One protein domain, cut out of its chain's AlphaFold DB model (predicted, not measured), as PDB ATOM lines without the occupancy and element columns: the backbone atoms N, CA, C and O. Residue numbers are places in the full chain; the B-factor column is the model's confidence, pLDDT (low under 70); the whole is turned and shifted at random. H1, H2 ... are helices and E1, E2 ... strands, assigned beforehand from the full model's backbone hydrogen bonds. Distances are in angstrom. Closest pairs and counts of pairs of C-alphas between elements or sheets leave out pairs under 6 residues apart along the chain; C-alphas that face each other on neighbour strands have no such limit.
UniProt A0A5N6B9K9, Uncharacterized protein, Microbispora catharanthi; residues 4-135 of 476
ATOM      1  N   PRO A   4     -27.527   8.875 -20.670       72.50
ATOM      2  CA  PRO A   4     -27.516   9.625 -21.926       72.50
ATOM      3  C   PRO A   4     -26.391   9.283 -22.915       72.50
ATOM      4  O   PRO A   4     -26.665   9.278 -24.117       72.50
ATOM      5  N   ASP A   5     -25.172   8.958 -22.474       78.12
ATOM      6  CA  ASP A   5     -24.045   8.738 -23.402       78.12
ATOM      7  C   ASP A   5     -24.218   7.446 -24.219       78.12
ATOM      8  O   ASP A   5     -24.064   7.426 -25.444       78.12
ATOM      9  N   LYS A   6     -24.674   6.371 -23.561       79.94
ATOM     10  CA  LYS A   6     -25.021   5.102 -24.228       79.94
ATOM     11  C   LYS A   6     -26.185   5.280 -25.206       79.94
ATOM     12  O   LYS A   6     -26.153   4.733 -26.310       79.94
ATOM     13  N   ALA A   7     -27.197   6.063 -24.827       86.12
ATOM     14  CA  ALA A   7     -28.337   6.358 -25.691       86.12
ATOM     15  C   ALA A   7     -27.922   7.157 -26.940       86.12
ATOM     16  O   ALA A   7     -28.445   6.917 -28.034       86.12
ATOM     17  N   LEU A   8     -26.961   8.072 -26.799       90.31
ATOM     18  CA  LEU A   8     -26.454   8.886 -27.897       90.31
ATOM     19  C   LEU A   8     -25.649   8.051 -28.900       90.31
ATOM     20  O   LEU A   8     -25.920   8.141 -30.099       90.31
ATOM     21  N   LEU A   9     -24.746   7.180 -28.427       92.62
ATOM     22  CA  LEU A   9     -24.025   6.246 -29.298       92.62
ATOM     23  C   LEU A   9     -24.988   5.303 -30.027       92.62
ATOM     24  O   LEU A   9     -24.924   5.189 -31.251       92.62
ATOM     25  N   ARG A  10     -25.935   4.685 -29.307       93.94
ATOM     26  CA  ARG A  10     -26.955   3.815 -29.914       93.94
ATOM     27  C   ARG A  10     -27.712   4.541 -31.025       93.94
ATOM     28  O   ARG A  10     -27.888   3.990 -32.109       93.94
ATOM     29  N   LYS A  11     -28.140   5.785 -30.783       93.25
ATOM     30  CA  LYS A  11     -28.865   6.603 -31.766       93.25
ATOM     31  C   LYS A  11     -28.003   6.948 -32.982       93.25
ATOM     32  O   LYS A  11     -28.516   6.921 -34.100       93.25
ATOM     33  N   ALA A  12     -26.726   7.268 -32.779       94.19
ATOM     34  CA  ALA A  12     -25.794   7.565 -33.864       94.19
ATOM     35  C   ALA A  12     -25.566   6.337 -34.757       94.19
ATOM     36  O   ALA A  12     -25.754   6.427 -35.969       94.19
ATOM     37  N   VAL A  13     -25.267   5.177 -34.160       94.62
ATOM     38  CA  VAL A  13     -25.076   3.920 -34.901       94.62
ATOM     39  C   VAL A  13     -26.368   3.511 -35.612       94.62
ATOM     40  O   VAL A  13     -26.328   3.196 -36.796       94.62
ATOM     41  N   ALA A  14     -27.527   3.583 -34.951       94.69
ATOM     42  CA  ALA A  14     -28.812   3.254 -35.575       94.69
ATOM     43  C   ALA A  14     -29.132   4.148 -36.780       94.69
ATOM     44  O   ALA A  14     -29.576   3.656 -37.815       94.69
ATOM     45  N   ARG A  15     -28.869   5.457 -36.675       94.50
ATOM     46  CA  ARG A  15     -29.048   6.393 -37.791       94.50
ATOM     47  C   ARG A  15     -28.131   6.049 -38.964       94.50
ATOM     48  O   ARG A  15     -28.605   6.035 -40.097       94.50
ATOM     49  N   ALA A  16     -26.859   5.774 -38.689       93.81
ATOM     50  CA  ALA A  16     -25.884   5.428 -39.715       93.81
ATOM     51  C   ALA A  16     -26.250   4.106 -40.417       93.81
ATOM     52  O   ALA A  16     -26.289   4.032 -41.641       93.81
ATOM     53  N   VAL A  17     -26.645   3.076 -39.656       94.75
ATOM     54  CA  VAL A  17     -27.116   1.789 -40.205       94.75
ATOM     55  C   VAL A  17     -28.375   1.961 -41.061       94.75
ATOM     56  O   VAL A  17     -28.477   1.363 -42.138       94.75
ATOM     57  N   ALA A  18     -29.322   2.799 -40.635       91.56
ATOM     58  CA  ALA A  18     -30.520   3.109 -41.416       91.56
ATOM     59  C   ALA A  18     -30.192   3.841 -42.733       91.56
ATOM     60  O   ALA A  18     -30.895   3.655 -43.725       91.56
ATOM     61  N   GLY A  19     -29.118   4.638 -42.757       90.12
ATOM     62  CA  GLY A  19     -28.630   5.343 -43.945       90.12
ATOM     63  C   GLY A  19     -27.880   4.470 -44.957       90.12
ATOM     64  O   GLY A  19     -27.648   4.913 -46.082       90.12
ATOM     65  N   LEU A  20     -27.516   3.231 -44.600       91.56
ATOM     66  CA  LEU A  20     -26.754   2.345 -45.481       91.56
ATOM     67  C   LEU A  20     -27.543   1.948 -46.732       91.56
ATOM     68  O   LEU A  20     -28.582   1.284 -46.658       91.56
ATOM     69  N   THR A  21     -26.978   2.278 -47.894       87.44
ATOM     70  CA  THR A  21     -27.420   1.775 -49.202       87.44
ATOM     71  C   THR A  21     -26.940   0.334 -49.430       87.44
ATOM     72  O   THR A  21     -26.197  -0.226 -48.626       87.44
ATOM     73  N   ALA A  22     -27.341  -0.291 -50.545       81.12
ATOM     74  CA  ALA A  22     -26.976  -1.678 -50.860       81.12
ATOM     75  C   ALA A  22     -25.457  -1.920 -50.982       81.12
ATOM     76  O   ALA A  22     -24.998  -3.026 -50.722       81.12
ATOM     77  N   THR A  23     -24.683  -0.904 -51.368       85.44
ATOM     78  CA  THR A  23     -23.213  -0.974 -51.458       85.44
ATOM     79  C   THR A  23     -22.515  -0.224 -50.327       85.44
ATOM     80  O   THR A  23     -21.289  -0.261 -50.249       85.44
ATOM     81  N   GLY A  24     -23.291   0.459 -49.480       89.94
ATOM     82  CA  GLY A  24     -22.791   1.341 -48.439       89.94
ATOM     83  C   GLY A  24     -22.070   0.590 -47.322       89.94
ATOM     84  O   GLY A  24     -22.461  -0.523 -46.949       89.94
ATOM     85  N   ARG A  25     -21.041   1.218 -46.750       93.88
ATOM     86  CA  ARG A  25     -20.270   0.692 -45.617       93.88
ATOM     87  C   ARG A  25     -20.181   1.706 -44.484       93.88
ATOM     88  O   ARG A  25     -19.738   2.835 -44.679       93.88
ATOM     89  N   LEU A  26     -20.529   1.258 -43.285       95.25
ATOM     90  CA  LEU A  26     -20.330   1.985 -42.036       95.25
ATOM     91  C   LEU A  26     -19.152   1.361 -41.293       95.25
ATOM     92  O   LEU A  26     -19.127   0.147 -41.083       95.25
ATOM     93  N   THR A  27     -18.215   2.194 -40.857       96.06
ATOM     94  CA  THR A  27     -17.149   1.784 -39.943       96.06
ATOM     95  C   THR A  27     -17.351   2.451 -38.587       96.06
ATOM     96  O   THR A  27     -17.371   3.675 -38.487       96.06
ATOM     97  N   VAL A  28     -17.485   1.650 -37.534       96.25
ATOM     98  CA  VAL A  28     -17.437   2.130 -36.147       96.25
ATOM     99  C   VAL A  28     -16.069   1.773 -35.586       96.25
ATOM    100  O   VAL A  28     -15.674   0.612 -35.650       96.25
ATOM    101  N   VAL A  29     -15.338   2.754 -35.065       96.62
ATOM    102  CA  VAL A  29     -14.020   2.537 -34.459       96.62
ATOM    103  C   VAL A  29     -14.108   2.840 -32.976       96.62
ATOM    104  O   VAL A  29     -14.322   3.987 -32.595       96.62
ATOM    105  N   GLU A  30     -13.946   1.815 -32.151       96.44
ATOM    106  CA  GLU A  30     -13.790   1.943 -30.709       96.44
ATOM    107  C   GLU A  30     -12.308   2.052 -30.363       96.44
ATOM    108  O   GLU A  30     -11.529   1.160 -30.686       96.44
ATOM    109  N   VAL A  31     -11.935   3.130 -29.682       95.81
ATOM    110  CA  VAL A  31     -10.613   3.345 -29.094       95.81
ATOM    111  C   VAL A  31     -10.742   3.175 -27.579       95.81
ATOM    112  O   VAL A  31     -11.423   3.967 -26.919       95.81
ATOM    113  N   ALA A  32     -10.099   2.135 -27.050       94.31
ATOM    114  CA  ALA A  32     -10.176   1.690 -25.662       94.31
ATOM    115  C   ALA A  32      -8.819   1.823 -24.941       94.31
ATOM    116  O   ALA A  32      -7.850   2.356 -25.480       94.31
ATOM    117  N   ALA A  33      -8.742   1.361 -23.693       93.25
ATOM    118  CA  ALA A  33      -7.524   1.465 -22.886       93.25
ATOM    119  C   ALA A  33      -6.375   0.584 -23.409       93.25
ATOM    120  O   ALA A  33      -5.214   0.968 -23.310       93.25
ATOM    121  N   ASP A  34      -6.694  -0.576 -23.976       92.81
ATOM    122  CA  ASP A  34      -5.762  -1.634 -24.381       92.81
ATOM    123  C   ASP A  34      -5.562  -1.740 -25.902       92.81
ATOM    124  O   ASP A  34      -4.633  -2.405 -26.371       92.81
ATOM    125  N   GLY A  35      -6.406  -1.073 -26.685       94.88
ATOM    126  CA  GLY A  35      -6.349  -1.154 -28.133       94.88
ATOM    127  C   GLY A  35      -7.497  -0.455 -28.841       94.88
ATOM    128  O   GLY A  35      -8.220   0.376 -28.288       94.88
ATOM    129  N   MET A  36      -7.673  -0.842 -30.099       95.62
ATOM    130  CA  MET A  36      -8.744  -0.378 -30.966       95.62
ATOM    131  C   MET A  36      -9.529  -1.567 -31.517       95.62
ATOM    132  O   MET A  36      -8.941  -2.553 -31.958       95.62
ATOM    133  N   THR A  37     -10.855  -1.451 -31.553       96.81
ATOM    134  CA  THR A  37     -11.745  -2.408 -32.218       96.81
ATOM    135  C   THR A  37     -12.487  -1.722 -33.352       96.81
ATOM    136  O   THR A  37     -13.049  -0.642 -33.190       96.81
ATOM    137  N   VAL A  38     -12.500  -2.355 -34.520       96.88
ATOM    138  CA  VAL A  38     -13.124  -1.817 -35.729       96.88
ATOM    139  C   VAL A  38     -14.289  -2.706 -36.118       96.88
ATOM    140  O   VAL A  38     -14.111  -3.896 -36.358       96.88
ATOM    141  N   PHE A  39     -15.480  -2.124 -36.220       97.06
ATOM    142  CA  PHE A  39     -16.698  -2.785 -36.672       97.06
ATOM    143  C   PHE A  39     -17.037  -2.304 -38.076       97.06
ATOM    144  O   PHE A  39     -17.327  -1.127 -38.291       97.06
ATOM    145  N   ARG A  40     -17.046  -3.221 -39.040       96.06
ATOM    146  CA  ARG A  40     -17.458  -2.963 -40.417       96.06
ATOM    147  C   ARG A  40     -18.859  -3.492 -40.650       96.06
ATOM    148  O   ARG A  40     -19.088  -4.704 -40.647       96.06
ATOM    149  N   ILE A  41     -19.777  -2.574 -40.911       96.62
ATOM    150  CA  ILE A  41     -21.194  -2.850 -41.087       96.62
ATOM    151  C   ILE A  41     -21.595  -2.564 -42.535       96.62
ATOM    152  O   ILE A  41     -21.274  -1.516 -43.090       96.62
ATOM    153  N   HIS A  42     -22.300  -3.504 -43.155       95.25
ATOM    154  CA  HIS A  42     -22.876  -3.365 -44.495       95.25
ATOM    155  C   HIS A  42     -24.196  -4.134 -44.573       95.25
ATOM    156  O   HIS A  42     -24.500  -4.937 -43.688       95.25
ATOM    157  N   ARG A  43     -24.987  -3.921 -45.628       93.81
ATOM    158  CA  ARG A  43     -26.178  -4.739 -45.901       93.81
ATOM    159  C   ARG A  43     -25.831  -5.857 -46.873       93.81
ATOM    160  O   ARG A  43     -25.138  -5.626 -47.857       93.81
ATOM    161  N   ASP A  44     -26.309  -7.063 -46.589       93.06
ATOM    162  CA  ASP A  44     -26.245  -8.152 -47.556       93.06
ATOM    163  C   ASP A  44     -27.298  -7.978 -48.663       93.06
ATOM    164  O   ASP A  44     -28.114  -7.052 -48.679       93.06
ATOM    165  N   ASP A  45     -27.287  -8.922 -49.588       90.62
ATOM    166  CA  ASP A  45     -28.183  -9.000 -50.732       90.62
ATOM    167  C   ASP A  45     -29.683  -9.019 -50.386       90.62
ATOM    168  O   ASP A  45     -30.509  -8.614 -51.204       90.62
ATOM    169  N   ASN A  46     -30.037  -9.446 -49.169       92.38
ATOM    170  CA  ASN A  46     -31.403  -9.448 -48.642       92.38
ATOM    171  C   ASN A  46     -31.702  -8.197 -47.796       92.38
ATOM    172  O   ASN A  46     -32.735  -8.120 -47.125       92.38
ATOM    173  N   GLY A  47     -30.799  -7.213 -47.795       91.50
ATOM    174  CA  GLY A  47     -30.918  -5.989 -47.011       91.50
ATOM    175  C   GLY A  47     -30.655  -6.179 -45.514       91.50
ATOM    176  O   GLY A  47     -30.853  -5.237 -44.738       91.50
ATOM    177  N   ARG A  48     -30.211  -7.368 -45.082       94.25
ATOM    178  CA  ARG A  48     -29.903  -7.637 -43.674       94.25
ATOM    179  C   ARG A  48     -28.557  -6.996 -43.327       94.25
ATOM    180  O   ARG A  48     -27.574  -7.271 -44.016       94.25
ATOM    181  N   PRO A  49     -28.466  -6.210 -42.242       94.81
ATOM    182  CA  PRO A  49     -27.185  -5.698 -41.798       94.81
ATOM    183  C   PRO A  49     -26.287  -6.836 -41.289       94.81
ATOM    184  O   PRO A  49     -26.721  -7.754 -40.579       94.81
ATOM    185  N   ARG A  50     -25.015  -6.779 -41.673       95.25
ATOM    186  CA  ARG A  50     -23.942  -7.696 -41.289       95.25
ATOM    187  C   ARG A  50     -22.815  -6.889 -40.676       95.25
ATOM    188  O   ARG A  50     -22.433  -5.866 -41.233       95.25
ATOM    189  N   CYS A  51     -22.279  -7.380 -39.565       95.69
ATOM    190  CA  CYS A  51     -21.097  -6.828 -38.923       95.69
ATOM    191  C   CYS A  51     -19.960  -7.843 -39.012       95.69
ATOM    192  O   CYS A  51     -20.162  -9.025 -38.729       95.69
ATOM    193  N   HIS A  52     -18.784  -7.369 -39.397       95.62
ATOM    194  CA  HIS A  52     -17.513  -8.046 -39.189       95.62
ATOM    195  C   HIS A  52     -16.645  -7.124 -38.339       95.62
ATOM    196  O   HIS A  52     -16.602  -5.929 -38.620       95.62
ATOM    197  N   TYR A  53     -15.946  -7.651 -37.338       95.69
ATOM    198  CA  TYR A  53     -15.076  -6.835 -36.500       95.69
ATOM    199  C   TYR A  53     -13.731  -7.505 -36.246       95.69
ATOM    200  O   TYR A  53     -13.597  -8.722 -36.361       95.69
ATOM    201  N   TRP A  54     -12.737  -6.683 -35.943       96.38
ATOM    202  CA  TRP A  54     -11.402  -7.105 -35.538       96.38
ATOM    203  C   TRP A  54     -10.853  -6.112 -34.521       96.38
ATOM    204  O   TRP A  54     -11.257  -4.947 -34.498       96.38
ATOM    205  N   SER A  55      -9.933  -6.586 -33.690       96.00
ATOM    206  CA  SER A  55      -9.290  -5.791 -32.648       96.00
ATOM    207  C   SER A  55      -7.781  -5.798 -32.856       96.00
ATOM    208  O   SER A  55      -7.221  -6.756 -33.392       96.00
ATOM    209  N   SER A  56      -7.125  -4.721 -32.451       95.69
ATOM    210  CA  SER A  56      -5.669  -4.584 -32.465       95.69
ATOM    211  C   SER A  56      -5.242  -3.951 -31.155       95.69
ATOM    212  O   SER A  56      -5.788  -2.912 -30.778       95.69
ATOM    213  N   SER A  57      -4.297  -4.575 -30.457       95.12
ATOM    214  CA  SER A  57      -3.765  -3.999 -29.225       95.12
ATOM    215  C   SER A  57      -2.850  -2.814 -29.537       95.12
ATOM    216  O   SER A  57      -2.344  -2.660 -30.655       95.12
ATOM    217  N   TRP A  58      -2.600  -1.968 -28.541       92.56
ATOM    218  CA  TRP A  58      -1.591  -0.918 -28.678       92.56
ATOM    219  C   TRP A  58      -0.181  -1.465 -28.933       92.56
ATOM    220  O   TRP A  58       0.581  -0.835 -29.669       92.56
ATOM    221  N   GLU A  59       0.149  -2.639 -28.390       90.06
ATOM    222  CA  GLU A  59       1.410  -3.344 -28.655       90.06
ATOM    223  C   GLU A  59       1.521  -3.771 -30.126       90.06
ATOM    224  O   GLU A  59       2.521  -3.472 -30.779       90.06
ATOM    225  N   ASP A  60       0.465  -4.362 -30.698       89.50
ATOM    226  CA  ASP A  60       0.441  -4.757 -32.116       89.50
ATOM    227  C   ASP A  60       0.690  -3.554 -33.035       89.50
ATOM    228  O   ASP A  60       1.465  -3.630 -33.991       89.50
ATOM    229  N   LEU A  61       0.073  -2.414 -32.711       88.56
ATOM    230  CA  LEU A  61       0.137  -1.179 -33.495       88.56
ATOM    231  C   LEU A  61       1.462  -0.412 -33.329       88.56
ATOM    232  O   LEU A  61       1.704   0.556 -34.054       88.56
ATOM    233  N   THR A  62       2.325  -0.840 -32.403       85.19
ATOM    234  CA  THR A  62       3.642  -0.233 -32.140       85.19
ATOM    235  C   THR A  62       4.819  -1.187 -32.299       85.19
ATOM    236  O   THR A  62       5.963  -0.735 -32.241       85.19
ATOM    237  N   SER A  63       4.559  -2.464 -32.579       75.81
ATOM    238  CA  SER A  63       5.563  -3.522 -32.733       75.81
ATOM    239  C   SER A  63       6.669  -3.202 -33.754       75.81
ATOM    240  O   SER A  63       7.836  -3.488 -33.499       75.81
ATOM    241  N   ASP A  64       6.338  -2.513 -34.849       67.56
ATOM    242  CA  ASP A  64       7.293  -2.077 -35.884       67.56
ATOM    243  C   ASP A  64       8.001  -0.740 -35.560       67.56
ATOM    244  O   ASP A  64       8.753  -0.201 -36.378       67.56
ATOM    245  N   SER A  65       7.739  -0.140 -34.393       65.19
ATOM    246  CA  SER A  65       8.329   1.136 -33.975       65.19
ATOM    247  C   SER A  65       9.335   0.944 -32.840       65.19
ATOM    248  O   SER A  65       8.972   0.896 -31.669       65.19
ATOM    249  N   GLU A  66      10.631   0.956 -33.164       65.00
ATOM    250  CA  GLU A  66      11.707   0.993 -32.153       65.00
ATOM    251  C   GLU A  66      11.644   2.252 -31.256       65.00
ATOM    252  O   GLU A  66      12.290   2.320 -30.215       65.00
ATOM    253  N   GLN A  67      10.859   3.258 -31.661       65.56
ATOM    254  CA  GLN A  67      10.746   4.574 -31.024       65.56
ATOM    255  C   GLN A  67       9.431   4.774 -30.242       65.56
ATOM    256  O   GLN A  67       9.218   5.846 -29.677       65.56
ATOM    257  N   GLY A  68       8.561   3.757 -30.183       70.12
ATOM    258  CA  GLY A  68       7.306   3.792 -29.428       70.12
ATOM    259  C   GLY A  68       6.222   4.726 -29.991       70.12
ATOM    260  O   GLY A  68       6.258   5.169 -31.141       70.12
ATOM    261  N   TRP A  69       5.219   5.022 -29.159       77.81
ATOM    262  CA  TRP A  69       4.053   5.836 -29.518       77.81
ATOM    263  C   TRP A  69       4.413   7.275 -29.911       77.81
ATOM    264  O   TRP A  69       4.934   8.048 -29.107       77.81
ATOM    265  N   GLY A  70       3.998   7.695 -31.111       69.25
ATOM    266  CA  GLY A  70       4.192   9.063 -31.622       69.25
ATOM    267  C   GLY A  70       5.025   9.160 -32.898       69.25
ATOM    268  O   GLY A  70       5.145  10.253 -33.446       69.25
ATOM    269  N   HIS A  71       5.556   8.040 -33.385       80.25
ATOM    270  CA  HIS A  71       6.246   7.970 -34.667       80.25
ATOM    271  C   HIS A  71       5.260   7.777 -35.839       80.25
ATOM    272  O   HIS A  71       4.166   7.228 -35.674       80.25
ATOM    273  N   GLU A  72       5.655   8.193 -37.048       84.75
ATOM    274  CA  GLU A  72       4.833   8.077 -38.268       84.75
ATOM    275  C   GLU A  72       4.449   6.617 -38.578       84.75
ATOM    276  O   GLU A  72       3.377   6.354 -39.118       84.75
ATOM    277  N   SER A  73       5.278   5.647 -38.180       86.00
ATOM    278  CA  SER A  73       4.978   4.218 -38.345       86.00
ATOM    279  C   SER A  73       3.771   3.765 -37.515       86.00
ATOM    280  O   SER A  73       2.897   3.088 -38.058       86.00
ATOM    281  N   SER A  74       3.660   4.187 -36.248       88.81
ATOM    282  CA  SER A  74       2.495   3.893 -35.396       88.81
ATOM    283  C   SER A  74       1.236   4.589 -35.921       88.81
ATOM    284  O   SER A  74       0.161   3.991 -35.953       88.81
ATOM    285  N   ARG A  75       1.370   5.831 -36.415       91.44
ATOM    286  CA  ARG A  75       0.274   6.555 -37.080       91.44
ATOM    287  C   ARG A  75      -0.247   5.777 -38.283       91.44
ATOM    288  O   ARG A  75      -1.445   5.527 -38.386       91.44
ATOM    289  N   GLN A  76       0.642   5.336 -39.168       90.44
ATOM    290  CA  GLN A  76       0.252   4.530 -40.322       90.44
ATOM    291  C   GLN A  76      -0.356   3.181 -39.925       90.44
ATOM    292  O   GLN A  76      -1.293   2.737 -40.585       90.44
ATOM    293  N   ALA A  77       0.133   2.536 -38.861       91.19
ATOM    294  CA  ALA A  77      -0.446   1.296 -38.350       91.19
ATOM    295  C   ALA A  77      -1.895   1.498 -37.877       91.19
ATOM    296  O   ALA A  77      -2.772   0.754 -38.315       91.19
ATOM    297  N   VAL A  78      -2.172   2.545 -37.088       92.94
ATOM    298  CA  VAL A  78      -3.536   2.909 -36.652       92.94
ATOM    299  C   VAL A  78      -4.449   3.167 -37.852       92.94
ATOM    300  O   VAL A  78      -5.544   2.611 -37.934       92.94
ATOM    301  N   LEU A  79      -3.992   3.965 -38.822       92.94
ATOM    302  CA  LEU A  79      -4.790   4.300 -40.004       92.94
ATOM    303  C   LEU A  79      -5.077   3.078 -40.889       92.94
ATOM    304  O   LEU A  79      -6.192   2.938 -41.397       92.94
ATOM    305  N   ARG A  80      -4.102   2.171 -41.050       91.44
ATOM    306  CA  ARG A  80      -4.291   0.902 -41.769       91.44
ATOM    307  C   ARG A  80      -5.248  -0.027 -41.032       91.44
ATOM    308  O   ARG A  80      -6.120  -0.604 -41.671       91.44
ATOM    309  N   ALA A  81      -5.107  -0.150 -39.715       91.94
ATOM    310  CA  ALA A  81      -5.966  -1.004 -38.901       91.94
ATOM    311  C   ALA A  81      -7.428  -0.535 -38.920       91.94
ATOM    312  O   ALA A  81      -8.331  -1.369 -38.969       91.94
ATOM    313  N   ALA A  82      -7.664   0.782 -38.933       91.25
ATOM    314  CA  ALA A  82      -9.001   1.365 -39.019       91.25
ATOM    315  C   ALA A  82      -9.635   1.262 -40.421       91.25
ATOM    316  O   ALA A  82     -10.861   1.235 -40.529       91.25
ATOM    317  N   ASP A  83      -8.820   1.219 -41.485       88.50
ATOM    318  CA  ASP A  83      -9.240   1.144 -42.898       88.50
ATOM    319  C   ASP A  83     -10.408   2.103 -43.226       88.50
ATOM    320  O   ASP A  83     -11.435   1.742 -43.813       88.50
ATOM    321  N   LEU A  84     -10.262   3.362 -42.791       83.19
ATOM    322  CA  LEU A  84     -11.305   4.388 -42.906       83.19
ATOM    323  C   LEU A  84     -11.563   4.840 -44.347       83.19
ATOM    324  O   LEU A  84     -12.619   5.408 -44.630       83.19
ATOM    325  N   LEU A  85     -10.609   4.620 -45.256       76.12
ATOM    326  CA  LEU A  85     -10.724   5.009 -46.665       76.12
ATOM    327  C   LEU A  85     -11.757   4.160 -47.416       76.12
ATOM    328  O   LEU A  85     -12.323   4.614 -48.405       76.12
ATOM    329  N   SER A  86     -12.037   2.955 -46.918       78.62
ATOM    330  CA  SER A  86     -12.984   2.010 -47.513       78.62
ATOM    331  C   SER A  86     -14.433   2.187 -47.027       78.62
ATOM    332  O   SER A  86     -15.293   1.380 -47.392       78.62
ATOM    333  N   ALA A  87     -14.697   3.179 -46.168       82.50
ATOM    334  CA  ALA A  87     -15.999   3.434 -45.548       82.50
ATOM    335  C   ALA A  87     -16.751   4.596 -46.219       82.50
ATOM    336  O   ALA A  87     -16.133   5.540 -46.711       82.50
ATOM    337  N   ASP A  88     -18.079   4.596 -46.166       87.50
ATOM    338  CA  ASP A  88     -18.918   5.730 -46.588       87.50
ATOM    339  C   ASP A  88     -19.301   6.613 -45.397       87.50
ATOM    340  O   ASP A  88     -19.354   7.840 -45.503       87.50
ATOM    341  N   GLU A  89     -19.463   6.000 -44.228       91.12
ATOM    342  CA  GLU A  89     -19.753   6.679 -42.969       91.12
ATOM    343  C   GLU A  89     -18.853   6.131 -41.858       91.12
ATOM    344  O   GLU A  89     -18.534   4.939 -41.828       91.12
ATOM    345  N   VAL A  90     -18.407   7.014 -40.959       93.00
ATOM    346  CA  VAL A  90     -17.514   6.664 -39.849       93.00
ATOM    347  C   VAL A  90     -18.060   7.219 -38.544       93.00
ATOM    348  O   VAL A  90     -18.407   8.396 -38.463       93.00
ATOM    349  N   VAL A  91     -18.095   6.371 -37.519       94.56
ATOM    350  CA  VAL A  91     -18.411   6.747 -36.137       94.56
ATOM    351  C   VAL A  91     -17.198   6.423 -35.276       94.56
ATOM    352  O   VAL A  91     -16.787   5.266 -35.194       94.56
ATOM    353  N   LEU A  92     -16.618   7.441 -34.645       95.38
ATOM    354  CA  LEU A  92     -15.509   7.266 -33.712       95.38
ATOM    355  C   LEU A  92     -16.062   7.186 -32.291       95.38
ATOM    356  O   LEU A  92     -16.903   7.996 -31.898       95.38
ATOM    357  N   VAL A  93     -15.591   6.213 -31.525       95.38
ATOM    358  CA  VAL A  93     -16.015   5.959 -30.151       95.38
ATOM    359  C   VAL A  93     -14.786   5.941 -29.254       95.38
ATOM    360  O   VAL A  93     -13.797   5.285 -29.566       95.38
ATOM    361  N   CYS A  94     -14.854   6.659 -28.140       94.38
ATOM    362  CA  CYS A  94     -13.813   6.681 -27.123       94.38
ATOM    363  C   CYS A  94     -14.352   6.041 -25.846       94.38
ATOM    364  O   CYS A  94     -15.201   6.633 -25.176       94.38
ATOM    365  N   SER A  95     -13.865   4.849 -25.503       91.62
ATOM    366  CA  SER A  95     -14.209   4.175 -24.244       91.62
ATOM    367  C   SER A  95     -13.192   4.418 -23.128       91.62
ATOM    368  O   SER A  95     -13.428   4.039 -21.983       91.62
ATOM    369  N   PHE A  96     -12.087   5.112 -23.431       91.69
ATOM    370  CA  PHE A  96     -11.070   5.489 -22.448       91.69
ATOM    371  C   PHE A  96     -10.502   6.906 -22.699       91.69
ATOM    372  O   PHE A  96      -9.417   7.049 -23.264       91.69
ATOM    373  N   PRO A  97     -11.226   7.973 -22.303       86.50
ATOM    374  CA  PRO A  97     -10.872   9.360 -22.638       86.50
ATOM    375  C   PRO A  97      -9.611   9.885 -21.937       86.50
ATOM    376  O   PRO A  97      -9.014  10.848 -22.410       86.50
ATOM    377  N   ASP A  98      -9.176   9.257 -20.845       89.19
ATOM    378  CA  ASP A  98      -7.997   9.695 -20.086       89.19
ATOM    379  C   ASP A  98      -6.674   9.110 -20.631       89.19
ATOM    380  O   ASP A  98      -5.592   9.482 -20.175       89.19
ATOM    381  N   GLY A  99      -6.730   8.208 -21.620       88.81
ATOM    382  CA  GLY A  99      -5.550   7.555 -22.198       88.81
ATOM    383  C   GLY A  99      -4.805   8.430 -23.205       88.81
ATOM    384  O   GLY A  99      -5.396   8.948 -24.155       88.81
ATOM    385  N   ALA A 100      -3.486   8.570 -23.050       89.19
ATOM    386  CA  ALA A 100      -2.662   9.365 -23.964       89.19
ATOM    387  C   ALA A 100      -2.596   8.740 -25.371       89.19
ATOM    388  O   ALA A 100      -2.716   9.447 -26.375       89.19
ATOM    389  N   GLU A 101      -2.447   7.418 -25.438       89.88
ATOM    390  CA  GLU A 101      -2.432   6.609 -26.658       89.88
ATOM    391  C   GLU A 101      -3.780   6.694 -27.377       89.88
ATOM    392  O   GLU A 101      -3.833   7.019 -28.566       89.88
ATOM    393  N   ALA A 102      -4.872   6.505 -26.630       91.12
ATOM    394  CA  ALA A 102      -6.239   6.592 -27.132       91.12
ATOM    395  C   ALA A 102      -6.538   7.970 -27.750       91.12
ATOM    396  O   ALA A 102      -6.961   8.068 -28.904       91.12
ATOM    397  N   ASN A 103      -6.237   9.052 -27.026       91.38
ATOM    398  CA  ASN A 103      -6.432  10.418 -27.517       91.38
ATOM    399  C   ASN A 103      -5.592  10.718 -28.765       91.38
ATOM    400  O   ASN A 103      -6.060  11.387 -29.689       91.38
ATOM    401  N   ARG A 104      -4.360  10.201 -28.826       92.38
ATOM    402  CA  ARG A 104      -3.487  10.369 -29.992       92.38
ATOM    403  C   ARG A 104      -4.013   9.609 -31.210       92.38
ATOM    404  O   ARG A 104      -4.065  10.186 -32.294       92.38
ATOM    405  N   ALA A 105      -4.454   8.364 -31.030       93.38
ATOM    406  CA  ALA A 105      -5.077   7.574 -32.087       93.38
ATOM    407  C   ALA A 105      -6.344   8.257 -32.628       93.38
ATOM    408  O   ALA A 105      -6.490   8.395 -33.841       93.38
ATOM    409  N   LEU A 106      -7.217   8.765 -31.751       93.56
ATOM    410  CA  LEU A 106      -8.408   9.529 -32.146       93.56
ATOM    411  C   LEU A 106      -8.058  10.794 -32.934       93.56
ATOM    412  O   LEU A 106      -8.722  11.087 -33.927       93.56
ATOM    413  N   GLY A 107      -7.000  11.508 -32.537       92.38
ATOM    414  CA  GLY A 107      -6.478  12.651 -33.287       92.38
ATOM    415  C   GLY A 107      -6.097  12.271 -34.720       92.38
ATOM    416  O   GLY A 107      -6.576  12.888 -35.669       92.38
ATOM    417  N   TRP A 108      -5.319  11.199 -34.891       93.75
ATOM    418  CA  TRP A 108      -4.928  10.704 -36.216       93.75
ATOM    419  C   TRP A 108      -6.123  10.255 -37.065       93.75
ATOM    420  O   TRP A 108      -6.176  10.548 -38.260       93.75
ATOM    421  N   LEU A 109      -7.097   9.567 -36.466       94.00
ATOM    422  CA  LEU A 109      -8.316   9.143 -37.163       94.00
ATOM    423  C   LEU A 109      -9.156  10.353 -37.603       94.00
ATOM    424  O   LEU A 109      -9.635  10.388 -38.737       94.00
ATOM    425  N   GLY A 110      -9.280  11.366 -36.738       90.88
ATOM    426  CA  GLY A 110     -10.007  12.605 -37.014       90.88
ATOM    427  C   GLY A 110      -9.364  13.477 -38.098       90.88
ATOM    428  O   GLY A 110     -10.087  14.121 -38.857       90.88
ATOM    429  N   GLU A 111      -8.031  13.458 -38.222       90.88
ATOM    430  CA  GLU A 111      -7.303  14.118 -39.319       90.88
ATOM    431  C   GLU A 111      -7.653  13.521 -40.686       90.88
ATOM    432  O   GLU A 111      -7.812  14.252 -41.663       90.88
ATOM    433  N   VAL A 112      -7.766  12.191 -40.767       90.12
ATOM    434  CA  VAL A 112      -8.080  11.493 -42.024       90.12
ATOM    435  C   VAL A 112      -9.561  11.608 -42.361       90.12
ATOM    436  O   VAL A 112      -9.919  11.770 -43.530       90.12
ATOM    437  N   ARG A 113     -10.433  11.517 -41.354       87.38
ATOM    438  CA  ARG A 113     -11.877  11.600 -41.548       87.38
ATOM    439  C   ARG A 113     -12.542  12.346 -40.397       87.38
ATOM    440  O   ARG A 113     -12.780  11.746 -39.348       87.38
ATOM    441  N   PRO A 114     -12.904  13.625 -40.602       86.06
ATOM    442  CA  PRO A 114     -13.622  14.395 -39.598       86.06
ATOM    443  C   PRO A 114     -14.936  13.702 -39.214       86.06
ATOM    444  O   PRO A 114     -15.853  13.587 -40.027       86.06
ATOM    445  N   ALA A 115     -15.017  13.232 -37.973       85.50
ATOM    446  CA  ALA A 115     -16.187  12.584 -37.395       85.50
ATOM    447  C   ALA A 115     -16.311  12.980 -35.920       85.50
ATOM    448  O   ALA A 115     -15.311  13.229 -35.245       85.50
ATOM    449  N   ALA A 116     -17.542  13.050 -35.411       84.38
ATOM    450  CA  ALA A 116     -17.760  13.267 -33.987       84.38
ATOM    451  C   ALA A 116     -17.267  12.045 -33.198       84.38
ATOM    452  O   ALA A 116     -17.618  10.911 -33.530       84.38
ATOM    453  N   VAL A 117     -16.475  12.292 -32.154       92.19
ATOM    454  CA  VAL A 117     -16.049  11.262 -31.202       92.19
ATOM    455  C   VAL A 117     -17.107  11.149 -30.114       92.19
ATOM    456  O   VAL A 117     -17.433  12.137 -29.455       92.19
ATOM    457  N   LEU A 118     -17.660   9.953 -29.943       93.81
ATOM    458  CA  LEU A 118     -18.710   9.676 -28.969       93.81
ATOM    459  C   LEU A 118     -18.120   8.946 -27.753       93.81
ATOM    460  O   LEU A 118     -17.455   7.927 -27.937       93.81
ATOM    461  N   PRO A 119     -18.343   9.423 -26.517       91.31
ATOM    462  CA  PRO A 119     -17.893   8.710 -25.325       91.31
ATOM    463  C   PRO A 119     -18.722   7.435 -25.096       91.31
ATOM    464  O   PRO A 119     -19.924   7.412 -25.375       91.31
ATOM    465  N   CYS A 120     -18.102   6.367 -24.579       88.81
ATOM    466  CA  CYS A 120     -18.816   5.140 -24.215       88.81
ATOM    467  C   CYS A 120     -18.169   4.359 -23.058       88.81
ATOM    468  O   CYS A 120     -17.166   3.687 -23.244       88.81
ATOM    469  N   ASP A 121     -18.820   4.326 -21.893       82.50
ATOM    470  CA  ASP A 121     -18.354   3.555 -20.724       82.50
ATOM    471  C   ASP A 121     -18.846   2.085 -20.732       82.50
ATOM    472  O   ASP A 121     -19.250   1.532 -19.704       82.50
ATOM    473  N   GLY A 122     -18.958   1.443 -21.898       83.94
ATOM    474  CA  GLY A 122     -19.499   0.084 -22.003       83.94
ATOM    475  C   GLY A 122     -19.148  -0.627 -23.308       83.94
ATOM    476  O   GLY A 122     -18.562  -0.019 -24.195       83.94
ATOM    477  N   PRO A 123     -19.519  -1.914 -23.446       90.50
ATOM    478  CA  PRO A 123     -19.124  -2.714 -24.598       90.50
ATOM    479  C   PRO A 123     -19.821  -2.218 -25.872       90.50
ATOM    480  O   PRO A 123     -21.020  -2.443 -26.058       90.50
ATOM    481  N   VAL A 124     -19.064  -1.582 -26.771       93.75
ATOM    482  CA  VAL A 124     -19.575  -1.071 -28.055       93.75
ATOM    483  C   VAL A 124     -20.164  -2.197 -28.900       93.75
ATOM    484  O   VAL A 124     -21.201  -2.005 -29.535       93.75
ATOM    485  N   ILE A 125     -19.584  -3.400 -28.834       95.00
ATOM    486  CA  ILE A 125     -20.109  -4.586 -29.523       95.00
ATOM    487  C   ILE A 125     -21.566  -4.886 -29.153       95.00
ATOM    488  O   ILE A 125     -22.373  -5.130 -30.045       95.00
ATOM    489  N   ALA A 126     -21.938  -4.781 -27.873       94.75
ATOM    490  CA  ALA A 126     -23.305  -5.051 -27.433       94.75
ATOM    491  C   ALA A 126     -24.289  -4.016 -27.998       94.75
ATOM    492  O   ALA A 126     -25.404  -4.365 -28.376       94.75
ATOM    493  N   ILE A 127     -23.864  -2.750 -28.102       95.12
ATOM    494  CA  ILE A 127     -24.659  -1.678 -28.717       95.12
ATOM    495  C   ILE A 127     -24.817  -1.933 -30.217       95.12
ATOM    496  O   ILE A 127     -25.923  -1.816 -30.742       95.12
ATOM    497  N   VAL A 128     -23.737  -2.302 -30.912       95.81
ATOM    498  CA  VAL A 128     -23.784  -2.627 -32.343       95.81
ATOM    499  C   VAL A 128     -24.729  -3.804 -32.591       95.81
ATOM    500  O   VAL A 128     -25.626  -3.688 -33.421       95.81
ATOM    501  N   GLU A 129     -24.587  -4.911 -31.861       95.56
ATOM    502  CA  GLU A 129     -25.438  -6.098 -32.015       95.56
ATOM    503  C   GLU A 129     -26.923  -5.799 -31.785       95.56
ATOM    504  O   GLU A 129     -27.768  -6.219 -32.576       95.56
ATOM    505  N   ASP A 130     -27.238  -5.037 -30.741       95.12
ATOM    506  CA  ASP A 130     -28.597  -4.620 -30.401       95.12
ATOM    507  C   ASP A 130     -29.198  -3.675 -31.458       95.12
ATOM    508  O   ASP A 130     -30.354  -3.849 -31.859       95.12
ATOM    509  N   VAL A 131     -28.406  -2.738 -31.996       96.06
ATOM    510  CA  VAL A 131     -28.822  -1.899 -33.130       96.06
ATOM    511  C   VAL A 131     -29.116  -2.759 -34.359       96.06
ATOM    512  O   VAL A 131     -30.170  -2.595 -34.967       96.06
ATOM    513  N   LEU A 132     -28.239  -3.704 -34.710       96.00
ATOM    514  CA  LEU A 132     -28.442  -4.560 -35.883       96.00
ATOM    515  C   LEU A 132     -29.622  -5.526 -35.719       96.00
ATOM    516  O   LEU A 132     -30.294  -5.851 -36.698       96.00
ATOM    517  N   ALA A 133     -29.869  -6.005 -34.499       95.44
ATOM    518  CA  ALA A 133     -31.004  -6.864 -34.190       95.44
ATOM    519  C   ALA A 133     -32.338  -6.106 -34.246       95.44
ATOM    520  O   ALA A 133     -33.343  -6.715 -34.610       95.44
ATOM    521  N   SER A 134     -32.323  -4.809 -33.923       95.19
ATOM    522  CA  SER A 134     -33.494  -3.921 -33.872       95.19
ATOM    523  C   SER A 134     -33.722  -3.105 -35.154       95.19
ATOM    524  O   SER A 134     -34.703  -2.366 -35.231       95.19
ATOM    525  N   ASP A 135     -32.823  -3.202 -36.139       95.56
ATOM    526  CA  ASP A 135     -32.881  -2.433 -37.386       95.56
ATOM    527  C   ASP A 135     -34.202  -2.705 -38.143       95.56
ATOM    528  O   ASP A 135     -34.582  -3.872 -38.310       95.56
TER     529      ASP A 135
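This is residues 4 to 135 of the 476 residues of an uncharacterized protein of Microbispora catharanthi (UniProt A0A5N6B9K9). A twisted sheet of five strands forms the core, with H1 and H4 over one face and H2 and H3 over the other, making three layers. The link of residues 58 to 71 and the start of H2 lie toward one end of the longest axis, and the E2 to E3 turn lies at the other. The printed part has 132 residues with four named helices and five named strands, in the order H1 E1 E2 E3 H2 E4 H3 E5 H4; the class is mixed, helices and strands. The mixed sheet runs E3 E2 E1 E4 E5, with E1, E4 and E5 parallel and E1, E2 and E3 antiparallel from neighbour to neighbour. The whole is compact, with a radius of gyration of the C-alphas of 14.6 A, and spans 47 by 31 by 22 A.

Begin with residues 4 to 19, helix H1, which is on the sheet at a height over the sheet of 7.2 A. Look next at residues 25 to 31, strand E1: H1 lies over it, and on the local plane it runs along the strands, at 9 degrees to E1. Residues 35 to 43 are E2, and E1 and E2 form a hairpin, with N 28 and O 39 at 2.9 A, within hydrogen-bond range. Residues 49 to 57 are E3, an edge strand that forms a hairpin with E2, with N 40 and O 52 at 2.8 A; E1, E2 and E3 are a meander, each strand the antiparallel neighbour of the one before. Past the long link comes H2, residues 72 to 82, which lies over E2 and only just stands up from the sheet, its line rising 40.2 degrees out of the local plane; its closest C-alphas to E2 are those of Val 38 and Ala 82, 6.2 A. Residues 89 to 94 are E4, parallel to E1, with N 29 and O 91 at 2.9 A; E3, H2 and E4 make a split strand-helix-strand unit, two strands running the same way with E2 and E1 between them, its crossover right-handed. H3, residues 100 to 112, lies over E1 and E4 on the same face as H2, and touches H2 with its residues 105 to 109 alone, about perpendicular at 73 degrees; the closest C-alphas are those of Leu 79 and Leu 109, 6.6 A. Residues 117 to 119 are E5, the other edge strand, parallel to E4 with N 118 and O 92 at 2.9 A; E4, H3 and E5 are a strand-helix-strand unit, two parallel neighbours with a helix between, also right-handed in its crossover. Residues 124 to 134 are H4, on the opposite face from H3; it touches H1 at a steep tilt of 53 degrees, the same way, and the closest C-alphas are those of Ala 14 and Val 131, 5.7 A. In H1, H2, H3 and H4 every O i to N i+4 pair is within hydrogen-bond range.

Find C-alpha 4 at (-27.516, 9.625, -21.926); from there H1 runs 22.5 A to C-alpha 19. E1 measures 19.3 A, E2 26.9 A and E3 26.6 A, and E3 ends at C-alpha 57 at (-3.765, -3.999, -29.225). H3 measures 19.0 A and E4 16.9 A; H2 and H4 each measure 15.4 A, and E5 6.7 A. H4 ends at C-alpha 134, at (-33.494, -3.921, -33.872).

The two C-alphas farthest apart are those of Asn 46 and Gln 67, 47.8 A. The printed part has no cut. The link E3 to H2, 14 residues, is long. The mean pLDDT of the printed part is 90.1, and residues 64 to 67 and residue 70 are under 70.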